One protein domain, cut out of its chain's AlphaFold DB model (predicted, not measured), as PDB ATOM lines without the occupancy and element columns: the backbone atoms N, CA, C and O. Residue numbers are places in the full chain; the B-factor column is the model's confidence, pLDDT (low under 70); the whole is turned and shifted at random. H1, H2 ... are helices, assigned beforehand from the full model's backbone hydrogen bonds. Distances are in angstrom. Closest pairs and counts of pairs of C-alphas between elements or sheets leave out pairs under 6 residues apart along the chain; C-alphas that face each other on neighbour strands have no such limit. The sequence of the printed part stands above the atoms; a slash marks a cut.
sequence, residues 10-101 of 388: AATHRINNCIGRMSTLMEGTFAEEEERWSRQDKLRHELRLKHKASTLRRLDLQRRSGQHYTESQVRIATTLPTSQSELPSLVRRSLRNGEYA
ATOM      1  N   ALA A  10      -1.992 118.511 -48.162       72.75
ATOM      2  CA  ALA A  10      -1.932 118.536 -46.703       72.75
ATOM      3  C   ALA A  10      -3.331 118.594 -46.062       72.75
ATOM      4  O   ALA A  10      -3.552 117.972 -45.019       72.75
ATOM      5  N   ALA A  11      -4.282 119.300 -46.684       71.38
ATOM      6  CA  ALA A  11      -5.674 119.330 -46.244       71.38
ATOM      7  C   ALA A  11      -6.350 117.956 -46.409       71.38
ATOM      8  O   ALA A  11      -6.941 117.448 -45.454       71.38
ATOM      9  N   THR A  12      -6.175 117.304 -47.562       75.06
ATOM     10  CA  THR A  12      -6.726 115.965 -47.837       75.06
ATOM     11  C   THR A  12      -6.175 114.907 -46.877       75.06
ATOM     12  O   THR A  12      -6.932 114.094 -46.349       75.06
ATOM     13  N   HIS A  13      -4.877 114.952 -46.557       77.38
ATOM     14  CA  HIS A  13      -4.271 114.030 -45.591       77.38
ATOM     15  C   HIS A  13      -4.844 114.194 -44.170       77.38
ATOM     16  O   HIS A  13      -5.086 113.206 -43.476       77.38
ATOM     17  N   ARG A  14      -5.110 115.432 -43.723       76.38
ATOM     18  CA  ARG A  14      -5.735 115.685 -42.410       76.38
ATOM     19  C   ARG A  14      -7.180 115.188 -42.357       76.38
ATOM     20  O   ARG A  14      -7.570 114.610 -41.345       76.38
ATOM     21  N   ILE A  15      -7.942 115.382 -43.433       78.12
ATOM     22  CA  ILE A  15      -9.323 114.892 -43.544       78.12
ATOM     23  C   ILE A  15      -9.342 113.360 -43.496       78.12
ATOM     24  O   ILE A  15     -10.058 112.793 -42.673       78.12
ATOM     25  N   ASN A  16      -8.490 112.693 -44.278       79.81
ATOM     26  CA  ASN A  16      -8.410 111.230 -44.298       79.81
ATOM     27  C   ASN A  16      -7.994 110.646 -42.939       79.81
ATOM     28  O   ASN A  16      -8.586 109.666 -42.491       79.81
ATOM     29  N   ASN A  17      -7.048 111.276 -42.233       83.56
ATOM     30  CA  ASN A  17      -6.691 110.863 -40.871       83.56
ATOM     31  C   ASN A  17      -7.835 111.060 -39.868       83.56
ATOM     32  O   ASN A  17      -8.012 110.242 -38.966       83.56
ATOM     33  N   CYS A  18      -8.619 112.133 -40.007       77.88
ATOM     34  CA  CYS A  18      -9.786 112.362 -39.158       77.88
ATOM     35  C   CYS A  18     -10.864 111.293 -39.402       77.88
ATOM     36  O   CYS A  18     -11.352 110.685 -38.450       77.88
ATOM     37  N   ILE A  19     -11.155 110.994 -40.674       78.81
ATOM     38  CA  ILE A  19     -12.100 109.944 -41.080       78.81
ATOM     39  C   ILE A  19     -11.647 108.576 -40.560       78.81
ATOM     40  O   ILE A  19     -12.450 107.863 -39.965       78.81
ATOM     41  N   GLY A  20     -10.364 108.230 -40.711       80.81
ATOM     42  CA  GLY A  20      -9.818 106.967 -40.208       80.81
ATOM     43  C   GLY A  20      -9.994 106.819 -38.696       80.81
ATOM     44  O   GLY A  20     -10.528 105.815 -38.232       80.81
ATOM     45  N   ARG A  21      -9.648 107.859 -37.924       77.88
ATOM     46  CA  ARG A  21      -9.827 107.854 -36.460       77.88
ATOM     47  C   ARG A  21     -11.294 107.753 -36.048       77.88
ATOM     48  O   ARG A  21     -11.593 107.055 -35.083       77.88
ATOM     49  N   MET A  22     -12.198 108.424 -36.764       72.50
ATOM     50  CA  MET A  22     -13.638 108.299 -36.527       72.50
ATOM     51  C   MET A  22     -14.151 106.893 -36.856       72.50
ATOM     52  O   MET A  22     -14.937 106.365 -36.076       72.50
ATOM     53  N   SER A  23     -13.690 106.268 -37.947       74.38
ATOM     54  CA  SER A  23     -14.066 104.889 -38.300       74.38
ATOM     55  C   SER A  23     -13.667 103.916 -37.198       74.38
ATOM     56  O   SER A  23     -14.514 103.179 -36.707       74.38
ATOM     57  N   THR A  24     -12.423 103.989 -36.716       77.94
ATOM     58  CA  THR A  24     -11.939 103.112 -35.638       77.94
ATOM     59  C   THR A  24     -12.702 103.322 -34.327       77.94
ATOM     60  O   THR A  24     -13.034 102.355 -33.645       77.94
ATOM     61  N   LEU A  25     -13.017 104.575 -33.971       74.19
ATOM     62  CA  LEU A  25     -13.842 104.882 -32.795       74.19
ATOM     63  C   LEU A  25     -15.257 104.308 -32.930       74.19
ATOM     64  O   LEU A  25     -15.748 103.677 -31.996       74.19
ATOM     65  N   MET A  26     -15.895 104.488 -34.089       71.25
ATOM     66  CA  MET A  26     -17.227 103.943 -34.349       71.25
ATOM     67  C   MET A  26     -17.218 102.413 -34.318       71.25
ATOM     68  O   MET A  26     -18.046 101.823 -33.631       71.25
ATOM     69  N   GLU A  27     -16.268 101.769 -34.995       73.69
ATOM     70  CA  GLU A  27     -16.099 100.309 -35.001       73.69
ATOM     71  C   GLU A  27     -15.936  99.746 -33.585       73.69
ATOM     72  O   GLU A  27     -16.602  98.768 -33.245       73.69
ATOM     73  N   GLY A  28     -15.135 100.401 -32.735       75.69
ATOM     74  CA  GLY A  28     -14.993 100.032 -31.324       75.69
ATOM     75  C   GLY A  28     -16.316 100.121 -30.558       75.69
ATOM     76  O   GLY A  28     -16.737  99.148 -29.936       75.69
ATOM     77  N   THR A  29     -17.027 101.249 -30.669       75.00
ATOM     78  CA  THR A  29     -18.330 101.421 -29.997       75.00
ATOM     79  C   THR A  29     -19.392 100.435 -30.493       75.00
ATOM     80  O   THR A  29     -20.168  99.909 -29.695       75.00
ATOM     81  N   PHE A  30     -19.401 100.117 -31.792       76.19
ATOM     82  CA  PHE A  30     -20.317  99.131 -32.363       76.19
ATOM     83  C   PHE A  30     -20.002  97.715 -31.891       76.19
ATOM     84  O   PHE A  30     -20.932  96.955 -31.622       76.19
ATOM     85  N   ALA A  31     -18.722  97.357 -31.770       78.62
ATOM     86  CA  ALA A  31     -18.320  96.053 -31.258       78.62
ATOM     87  C   ALA A  31     -18.785  95.858 -29.804       78.62
ATOM     88  O   ALA A  31     -19.369  94.821 -29.477       78.62
ATOM     89  N   GLU A  32     -18.611  96.874 -28.954       80.06
ATOM     90  CA  GLU A  32     -19.069  96.846 -27.559       80.06
ATOM     91  C   GLU A  32     -20.602  96.746 -27.445       80.06
ATOM     92  O   GLU A  32     -21.128  95.953 -26.651       80.06
ATOM     93  N   GLU A  33     -21.350  97.508 -28.252       75.75
ATOM     94  CA  GLU A  33     -22.816  97.414 -28.297       75.75
ATOM     95  C   GLU A  33     -23.298  96.059 -28.828       75.75
ATOM     96  O   GLU A  33     -24.234  95.469 -28.270       75.75
ATOM     97  N   GLU A  34     -22.652  95.522 -29.865       76.81
ATOM     98  CA  GLU A  34     -22.986  94.214 -30.423       76.81
ATOM     99  C   GLU A  34     -22.746  93.098 -29.399       76.81
ATOM    100  O   GLU A  34     -23.599  92.213 -29.241       76.81
ATOM    101  N   GLU A  35     -21.661  93.176 -28.628       81.94
ATOM    102  CA  GLU A  35     -21.391  92.245 -27.534       81.94
ATOM    103  C   GLU A  35     -22.435  92.371 -26.412       81.94
ATOM    104  O   GLU A  35     -22.956  91.365 -25.911       81.94
ATOM    105  N   ARG A  36     -22.803  93.600 -26.028       82.56
ATOM    106  CA  ARG A  36     -23.847  93.846 -25.022       82.56
ATOM    107  C   ARG A  36     -25.184  93.251 -25.451       82.56
ATOM    108  O   ARG A  36     -25.847  92.587 -24.648       82.56
ATOM    109  N   TRP A  37     -25.581  93.442 -26.705       77.00
ATOM    110  CA  TRP A  37     -26.814  92.850 -27.213       77.00
ATOM    111  C   TRP A  37     -26.727  91.331 -27.358       77.00
ATOM    112  O   TRP A  37     -27.711  90.644 -27.095       77.00
ATOM    113  N   SER A  38     -25.569  90.788 -27.736       80.75
ATOM    114  CA  SER A  38     -25.343  89.339 -27.778       80.75
ATOM    115  C   SER A  38     -25.546  88.705 -26.395       80.75
ATOM    116  O   SER A  38     -26.258  87.707 -26.266       80.75
ATOM    117  N   ARG A  39     -25.025  89.338 -25.332       81.81
ATOM    118  CA  ARG A  39     -25.269  88.920 -23.938       81.81
ATOM    119  C   ARG A  39     -26.753  88.958 -23.562       81.81
ATOM    120  O   ARG A  39     -27.251  88.009 -22.959       81.81
ATOM    121  N   GLN A  40     -27.479  90.009 -23.944       76.94
ATOM    122  CA  GLN A  40     -28.923  90.094 -23.691       76.94
ATOM    123  C   GLN A  40     -29.718  89.015 -24.434       76.94
ATOM    124  O   GLN A  40     -30.663  88.459 -23.872       76.94
ATOM    125  N   ASP A  41     -29.348  88.701 -25.671       75.00
ATOM    126  CA  ASP A  41     -30.018  87.659 -26.449       75.00
ATOM    127  C   ASP A  41     -29.776  86.266 -25.863       75.00
ATOM    128  O   ASP A  41     -30.730  85.493 -25.758       75.00
ATOM    129  N   LYS A  42     -28.550  85.978 -25.401       79.69
ATOM    130  CA  LYS A  42     -28.244  84.743 -24.659       79.69
ATOM    131  C   LYS A  42     -29.107  84.625 -23.402       79.69
ATOM    132  O   LYS A  42     -29.789  83.619 -23.223       79.69
ATOM    133  N   LEU A  43     -29.185  85.686 -22.595       78.81
ATOM    134  CA  LEU A  43     -30.020  85.701 -21.389       78.81
ATOM    135  C   LEU A  43     -31.508  85.479 -21.713       78.81
ATOM    136  O   LEU A  43     -32.194  84.696 -21.055       78.81
ATOM    137  N   ARG A  44     -32.029  86.145 -22.751       76.19
ATOM    138  CA  ARG A  44     -33.415  85.949 -23.211       76.19
ATOM    139  C   ARG A  44     -33.653  84.518 -23.684       76.19
ATOM    140  O   ARG A  44     -34.729  83.975 -23.431       76.19
ATOM    141  N   HIS A  45     -32.686  83.916 -24.370       77.00
ATOM    142  CA  HIS A  45     -32.765  82.529 -24.811       77.00
ATOM    143  C   HIS A  45     -32.824  81.560 -23.623       77.00
ATOM    144  O   HIS A  45     -33.742  80.742 -23.557       77.00
ATOM    145  N   GLU A  46     -31.941  81.717 -22.637       81.62
ATOM    146  CA  GLU A  46     -31.945  80.905 -21.413       81.62
ATOM    147  C   GLU A  46     -33.268  81.013 -20.645       81.62
ATOM    148  O   GLU A  46     -33.832  80.003 -20.219       81.62
ATOM    149  N   LEU A  47     -33.817  82.225 -20.505       74.88
ATOM    150  CA  LEU A  47     -35.117  82.435 -19.863       74.88
ATOM    151  C   LEU A  47     -36.252  81.724 -20.614       74.88
ATOM    152  O   LEU A  47     -37.120  81.117 -19.980       74.88
ATOM    153  N   ARG A  48     -36.238  81.741 -21.954       75.25
ATOM    154  CA  ARG A  48     -37.216  81.002 -22.773       75.25
ATOM    155  C   ARG A  48     -37.084  79.492 -22.578       75.25
ATOM    156  O   ARG A  48     -38.106  78.823 -22.432       75.25
ATOM    157  N   LEU A  49     -35.861  78.959 -22.528       81.06
ATOM    158  CA  LEU A  49     -35.621  77.537 -22.262       81.06
ATOM    159  C   LEU A  49     -36.114  77.129 -20.868       81.06
ATOM    160  O   LEU A  49     -36.830  76.133 -20.749       81.06
ATOM    161  N   LYS A  50     -35.826  77.927 -19.830       84.31
ATOM    162  CA  LYS A  50     -36.337  77.698 -18.466       84.31
ATOM    163  C   LYS A  50     -37.869  77.711 -18.421       84.31
ATOM    164  O   LYS A  50     -38.478  76.823 -17.824       84.31
ATOM    165  N   HIS A  51     -38.506  78.676 -19.086       76.56
ATOM    166  CA  HIS A  51     -39.966  78.747 -19.162       76.56
ATOM    167  C   HIS A  51     -40.576  77.544 -19.902       76.56
ATOM    168  O   HIS A  51     -41.585  76.989 -19.457       76.56
ATOM    169  N   LYS A  52     -39.938  77.094 -20.990       79.31
ATOM    170  CA  LYS A  52     -40.333  75.881 -21.718       79.31
ATOM    171  C   LYS A  52     -40.223  74.645 -20.832       79.31
ATOM    172  O   LYS A  52     -41.191  73.900 -20.734       79.31
ATOM    173  N   ALA A  53     -39.097  74.450 -20.149       84.06
ATOM    174  CA  ALA A  53     -38.907  73.320 -19.242       84.06
ATOM    175  C   ALA A  53     -39.984  73.284 -18.142       84.06
ATOM    176  O   ALA A  53     -40.583  72.239 -17.896       84.06
ATOM    177  N   SER A  54     -40.302  74.439 -17.549       81.19
ATOM    178  CA  SER A  54     -41.388  74.569 -16.566       81.19
ATOM    179  C   SER A  54     -42.760  74.221 -17.159       81.19
ATOM    180  O   SER A  54     -43.526  73.457 -16.573       81.19
ATOM    181  N   THR A  55     -43.055  74.708 -18.368       76.06
ATOM    182  CA  THR A  55     -44.318  74.417 -19.063       76.06
ATOM    183  C   THR A  55     -44.458  72.932 -19.394       76.06
ATOM    184  O   THR A  55     -45.527  72.361 -19.186       76.06
ATOM    185  N   LEU A  56     -43.384  72.290 -19.862       82.50
ATOM    186  CA  LEU A  56     -43.363  70.855 -20.143       82.50
ATOM    187  C   LEU A  56     -43.545  70.030 -18.870       82.50
ATOM    188  O   LEU A  56     -44.342  69.097 -18.872       82.50
ATOM    189  N   ARG A  57     -42.882  70.410 -17.773       85.50
ATOM    190  CA  ARG A  57     -43.069  69.765 -16.467       85.50
ATOM    191  C   ARG A  57     -44.518  69.874 -15.992       85.50
ATOM    192  O   ARG A  57     -45.080  68.881 -15.543       85.50
ATOM    193  N   ARG A  58     -45.144  71.047 -16.141       81.75
ATOM    194  CA  ARG A  58     -46.562  71.240 -15.809       81.75
ATOM    195  C   ARG A  58     -47.467  70.335 -16.646       81.75
ATOM    196  O   ARG A  58     -48.328  69.669 -16.082       81.75
ATOM    197  N   LEU A  59     -47.259  70.284 -17.963       78.00
ATOM    198  CA  LEU A  59     -48.036  69.411 -18.849       78.00
ATOM    199  C   LEU A  59     -47.858  67.929 -18.499       78.00
ATOM    200  O   LEU A  59     -48.832  67.181 -18.533       78.00
ATOM    201  N   ASP A  60     -46.649  67.506 -18.128       84.19
ATOM    202  CA  ASP A  60     -46.391  66.129 -17.702       84.19
ATOM    203  C   ASP A  60     -47.120  65.792 -16.393       84.19
ATOM    204  O   ASP A  60     -47.794  64.767 -16.310       84.19
ATOM    205  N   LEU A  61     -47.076  66.682 -15.396       83.06
ATOM    206  CA  LEU A  61     -47.829  66.513 -14.146       83.06
ATOM    207  C   LEU A  61     -49.338  66.425 -14.395       83.06
ATOM    208  O   LEU A  61     -50.001  65.534 -13.866       83.06
ATOM    209  N   GLN A  62     -49.869  67.296 -15.250       78.44
ATOM    210  CA  GLN A  62     -51.284  67.286 -15.612       78.44
ATOM    211  C   GLN A  62     -51.676  66.015 -16.389       78.44
ATOM    212  O   GLN A  62     -52.751  65.452 -16.178       78.44
ATOM    213  N   ARG A  63     -50.788  65.510 -17.254       81.00
ATOM    214  CA  ARG A  63     -50.977  64.219 -17.928       81.00
ATOM    215  C   ARG A  63     -50.997  63.069 -16.920       81.00
ATOM    216  O   ARG A  63     -51.858  62.195 -17.012       81.00
ATOM    217  N   ARG A  64     -50.089  63.070 -15.936       81.00
ATOM    218  CA  ARG A  64     -50.058  62.071 -14.850       81.00
ATOM    219  C   ARG A  64     -51.313  62.131 -13.979       81.00
ATOM    220  O   ARG A  64     -51.779  61.083 -13.539       81.00
ATOM    221  N   SER A  65     -51.900  63.315 -13.798       80.50
ATOM    222  CA  SER A  65     -53.180  63.493 -13.104       80.50
ATOM    223  C   SER A  65     -54.411  63.164 -13.964       80.50
ATOM    224  O   SER A  65     -55.531  63.455 -13.555       80.50
ATOM    225  N   GLY A  66     -54.236  62.586 -15.159       79.00
ATOM    226  CA  GLY A  66     -55.336  62.142 -16.021       79.00
ATOM    227  C   GLY A  66     -55.995  63.245 -16.854       79.00
ATOM    228  O   GLY A  66     -57.034  63.000 -17.464       79.00
ATOM    229  N   GLN A  67     -55.421  64.452 -16.912       76.81
ATOM    230  CA  GLN A  67     -55.910  65.481 -17.829       76.81
ATOM    231  C   GLN A  67     -55.432  65.180 -19.254       76.81
ATOM    232  O   GLN A  67     -54.245  64.965 -19.504       76.81
ATOM    233  N   HIS A  68     -56.368  65.187 -20.200       72.94
ATOM    234  CA  HIS A  68     -56.074  65.000 -21.616       72.94
ATOM    235  C   HIS A  68     -55.828  66.349 -22.295       72.94
ATOM    236  O   HIS A  68     -56.660  67.252 -22.227       72.94
ATOM    237  N   TYR A  69     -54.694  66.457 -22.985       70.56
ATOM    238  CA  TYR A  69     -54.340  67.601 -23.822       70.56
ATOM    239  C   TYR A  69     -54.564  67.268 -25.287       70.56
ATOM    240  O   TYR A  69     -54.303  66.143 -25.720       70.56
ATOM    241  N   THR A  70     -54.999  68.252 -26.069       72.56
ATOM    242  CA  THR A  70     -54.991  68.098 -27.522       72.56
ATOM    243  C   THR A  70     -53.553  68.152 -28.033       72.56
ATOM    244  O   THR A  70     -52.707  68.876 -27.501       72.56
ATOM    245  N   GLU A  71     -53.273  67.431 -29.116       68.00
ATOM    246  CA  GLU A  71     -51.968  67.461 -29.786       68.00
ATOM    247  C   GLU A  71     -51.535  68.897 -30.129       68.00
ATOM    248  O   GLU A  71     -50.374  69.265 -29.973       68.00
ATOM    249  N   SER A  72     -52.493  69.758 -30.487       63.75
ATOM    250  CA  SER A  72     -52.250  71.181 -30.732       63.75
ATOM    251  C   SER A  72     -51.760  71.942 -29.495       63.75
ATOM    252  O   SER A  72     -50.869  72.776 -29.627       63.75
ATOM    253  N   GLN A  73     -52.283  71.659 -28.298       62.53
ATOM    254  CA  GLN A  73     -51.850  72.302 -27.051       62.53
ATOM    255  C   GLN A  73     -50.427  71.883 -26.674       62.53
ATOM    256  O   GLN A  73     -49.611  72.730 -26.304       62.53
ATOM    257  N   VAL A  74     -50.107  70.596 -26.838       68.75
ATOM    258  CA  VAL A  74     -48.751  70.068 -26.622       68.75
ATOM    259  C   VAL A  74     -47.784  70.648 -27.651       68.75
ATOM    260  O   VAL A  74     -46.684  71.076 -27.298       68.75
ATOM    261  N   ARG A  75     -48.203  70.744 -28.917       67.81
ATOM    262  CA  ARG A  75     -47.392  71.334 -29.983       67.81
ATOM    263  C   ARG A  75     -47.103  72.805 -29.709       67.81
ATOM    264  O   ARG A  75     -45.946  73.182 -29.709       67.81
ATOM    265  N   ILE A  76     -48.108  73.611 -29.369       64.06
ATOM    266  CA  ILE A  76     -47.922  75.038 -29.048       64.06
ATOM    267  C   ILE A  76     -46.969  75.231 -27.857       64.06
ATOM    268  O   ILE A  76     -46.163  76.158 -27.861       64.06
ATOM    269  N   ALA A  77     -47.027  74.353 -26.853       61.69
ATOM    270  CA  ALA A  77     -46.126  74.405 -25.703       61.69
ATOM    271  C   ALA A  77     -44.691  73.930 -26.010       61.69
ATOM    272  O   ALA A  77     -43.746  74.328 -25.327       61.69
ATOM    273  N   THR A  78     -44.513  73.071 -27.017       65.38
ATOM    274  CA  THR A  78     -43.214  72.479 -27.388       65.38
ATOM    275  C   THR A  78     -42.511  73.240 -28.513       65.38
ATOM    276  O   THR A  78     -41.273  73.301 -28.512       65.38
ATOM    277  N   THR A  79     -43.256  73.857 -29.435       62.16
ATOM    278  CA  THR A  79     -42.718  74.672 -30.529       62.16
ATOM    279  C   THR A  79     -42.205  75.994 -29.977       62.16
ATOM    280  O   THR A  79     -42.976  76.878 -29.606       62.16
ATOM    281  N   LEU A  80     -40.882  76.121 -29.907       55.78
ATOM    282  CA  LEU A  80     -40.226  77.396 -29.642       55.78
ATOM    283  C   LEU A  80     -40.495  78.345 -30.820       55.78
ATOM    284  O   LEU A  80     -40.376  77.910 -31.966       55.78
ATOM    285  N   PRO A  81     -40.749  79.645 -30.591       54.78
ATOM    286  CA  PRO A  81     -40.274  80.626 -31.552       54.78
ATOM    287  C   PRO A  81     -38.749  80.467 -31.601       54.78
ATOM    288  O   PRO A  81     -38.094  80.589 -30.560       54.78
ATOM    289  N   THR A  82     -38.226  80.111 -32.779       53.59
ATOM    290  CA  THR A  82     -36.791  80.000 -33.093       53.59
ATOM    291  C   THR A  82     -36.011  81.052 -32.322       53.59
ATOM    292  O   THR A  82     -36.396  82.231 -32.282       53.59
ATOM    293  N   SER A  83     -34.971  80.627 -31.600       54.84
ATOM    294  CA  SER A  83     -34.245  81.577 -30.773       54.84
ATOM    295  C   SER A  83     -33.691  82.670 -31.681       54.84
ATOM    296  O   SER A  83     -33.133  82.395 -32.736       54.84
ATOM    297  N   GLN A  84     -33.872  83.938 -31.311       54.81
ATOM    298  CA  GLN A  84     -33.328  85.027 -32.128       54.81
ATOM    299  C   GLN A  84     -31.805  84.887 -32.263       54.81
ATOM    300  O   GLN A  84     -31.250  85.300 -33.270       54.81
ATOM    301  N   SER A  85     -31.143  84.228 -31.307       53.34
ATOM    302  CA  SER A  85     -29.735  83.830 -31.356       53.34
ATOM    303  C   SER A  85     -29.367  82.847 -32.477       53.34
ATOM    304  O   SER A  85     -28.215  82.862 -32.903       53.34
ATOM    305  N   GLU A  86     -30.301  82.041 -32.987       54.94
ATOM    306  CA  GLU A  86     -30.089  81.172 -34.159       54.94
ATOM    307  C   GLU A  86     -30.193  81.941 -35.484       54.94
ATOM    308  O   GLU A  86     -29.750  81.455 -36.522       54.94
ATOM    309  N   LEU A  87     -30.748  83.157 -35.469       58.19
ATOM    310  CA  LEU A  87     -30.829  83.989 -36.664       58.19
ATOM    311  C   LEU A  87     -29.463  84.635 -36.960       58.19
ATOM    312  O   LEU A  87     -28.787  85.086 -36.023       58.19
ATOM    313  N   PRO A  88     -29.073  84.760 -38.245       63.62
ATOM    314  CA  PRO A  88     -27.890  85.518 -38.643       63.62
ATOM    315  C   PRO A  88     -27.884  86.929 -38.037       63.62
ATOM    316  O   PRO A  88     -28.934  87.558 -37.880       63.62
ATOM    317  N   SER A  89     -26.697  87.455 -37.717       61.56
ATOM    318  CA  SER A  89     -26.523  88.763 -37.060       61.56
ATOM    319  C   SER A  89     -27.247  89.900 -37.788       61.56
ATOM    320  O   SER A  89     -27.870  90.737 -37.137       61.56
ATOM    321  N   LEU A  90     -27.245  89.879 -39.123       58.44
ATOM    322  CA  LEU A  90     -27.960  90.839 -39.963       58.44
ATOM    323  C   LEU A  90     -29.478  90.809 -39.712       58.44
ATOM    324  O   LEU A  90     -30.082  91.847 -39.461       58.44
ATOM    325  N   VAL A  91     -30.079  89.616 -39.681       60.31
ATOM    326  CA  VAL A  91     -31.519  89.424 -39.440       60.31
ATOM    327  C   VAL A  91     -31.894  89.849 -38.019       60.31
ATOM    328  O   VAL A  91     -32.916  90.507 -37.815       60.31
ATOM    329  N   ARG A  92     -31.042  89.547 -37.028       65.88
ATOM    330  CA  ARG A  92     -31.227  90.032 -35.651       65.88
ATOM    331  C   ARG A  92     -31.233  91.555 -35.573       65.88
ATOM    332  O   ARG A  92     -32.103  92.114 -34.908       65.88
ATOM    333  N   ARG A  93     -30.281  92.228 -36.231       63.28
ATOM    334  CA  ARG A  93     -30.216  93.701 -36.260       63.28
ATOM    335  C   ARG A  93     -31.470  94.283 -36.896       63.28
ATOM    336  O   ARG A  93     -32.092  95.150 -36.294       63.28
ATOM    337  N   SER A  94     -31.897  93.746 -38.033       60.09
ATOM    338  CA  SER A  94     -33.122  94.180 -38.700       60.09
ATOM    339  C   SER A  94     -34.375  94.002 -37.832       60.09
ATOM    340  O   SER A  94     -35.199  94.909 -37.743       60.09
ATOM    341  N   LEU A  95     -34.505  92.880 -37.115       60.91
ATOM    342  CA  LEU A  95     -35.603  92.666 -36.160       60.91
ATOM    343  C   LEU A  95     -35.577  93.677 -35.003       60.91
ATOM    344  O   LEU A  95     -36.622  94.193 -34.615       60.91
ATOM    345  N   ARG A  96     -34.393  93.986 -34.455       64.06
ATOM    346  CA  ARG A  96     -34.236  94.972 -33.367       64.06
ATOM    347  C   ARG A  96     -34.500  96.403 -33.826       64.06
ATOM    348  O   ARG A  96     -35.088  97.174 -33.075       64.06
ATOM    349  N   ASN A  97     -34.117  96.729 -35.056       61.66
ATOM    350  CA  ASN A  97     -34.364  98.026 -35.683       61.66
ATOM    351  C   ASN A  97     -35.829  98.210 -36.112       61.66
ATOM    352  O   ASN A  97     -36.182  99.260 -36.643       61.66
ATOM    353  N   GLY A  98     -36.684  97.200 -35.906       50.00
ATOM    354  CA  GLY A  98     -38.082  97.238 -36.321       50.00
ATOM    355  C   GLY A  98     -38.271  97.164 -37.837       50.00
ATOM    356  O   GLY A  98     -39.364  97.438 -38.321       50.00
ATOM    357  N   GLU A  99     -37.239  96.771 -38.593       54.47
ATOM    358  CA  GLU A  99     -37.347  96.531 -40.040       54.47
ATOM    359  C   GLU A  99     -38.276  95.345 -40.333       54.47
ATOM    360  O   GLU A  99     -38.919  95.296 -41.378       54.47
ATOM    361  N   TYR A 100     -38.398  94.433 -39.363       50.22
ATOM    362  CA  TYR A 100     -39.355  93.336 -39.356       50.22
ATOM    363  C   TYR A 100     -40.182  93.410 -38.068       50.22
ATOM    364  O   TYR A 100     -39.754  92.968 -37.002       50.22
ATOM    365  N   ALA A 101     -41.373  94.003 -38.141       45.22
ATOM    366  CA  ALA A 101     -42.311  93.985 -37.027       45.22
ATOM    367  C   ALA A 101     -42.981  92.604 -36.945       45.22
ATOM    368  O   ALA A 101     -43.616  92.159 -37.901       45.22
TER     369      ALA A 101
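What this domain is: This is residues 10 to 101 of the 388 residues of an uncharacterized protein of Giardia muris (UniProt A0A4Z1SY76). One very long helix, H1, makes the length of a rod, and after its last residue, Arg 64, the backbone turns and folds back along H1 as a thin return strip with two short helices, H2 near the turn and H3 farther back. Residues 10 to 33 of H1 stick out bare at one end, and residues 60 to 66 stand free at the turn. The printed part has 92 residues with three named helices in the order H1, H2, H3 and no named strand, and its class is all helix. It is extended, with a radius of gyration of the C-alphas of 22.8 A and spans of 83 by 21 by 15 A.

Where its parts are: H1 runs from Ala 10, with its C-alpha at (-1.932, 118.536, -46.703), to Arg 64, with its C-alpha at (-50.058, 62.071, -14.850), 80.7 A from first to last C-alpha. H2 is residues 71 to 78, 10.4 A long. H3 is residues 89 to 96, 10.6 A long, and its last C-alpha is at (-34.236, 94.972, -33.367).

How they stand to each other: H1 touches H2 with residues 52 to 59 alone; their closest C-alphas, those of Thr 55 and Ala 77, are 6.9 A apart. The two form a helical hairpin, running opposite ways at a steep tilt of 44 degrees. H1 and H3 are near each other, with 8 pairs of C-alphas within 10 A. H2 and H3 are apart. In H1, H2 and H3 every O i to N i+4 pair is within hydrogen-bond range.

The domain as a whole: The C-alphas of Ala 10 and Gly 66, the two farthest apart, are 83.5 A apart. The printed part has no cut. The links from H1 to H2, 6 residues, and from H2 to H3, 10 residues, are short. The mean pLDDT of the printed part is 71.8, and residues 71 to 101 are under 70.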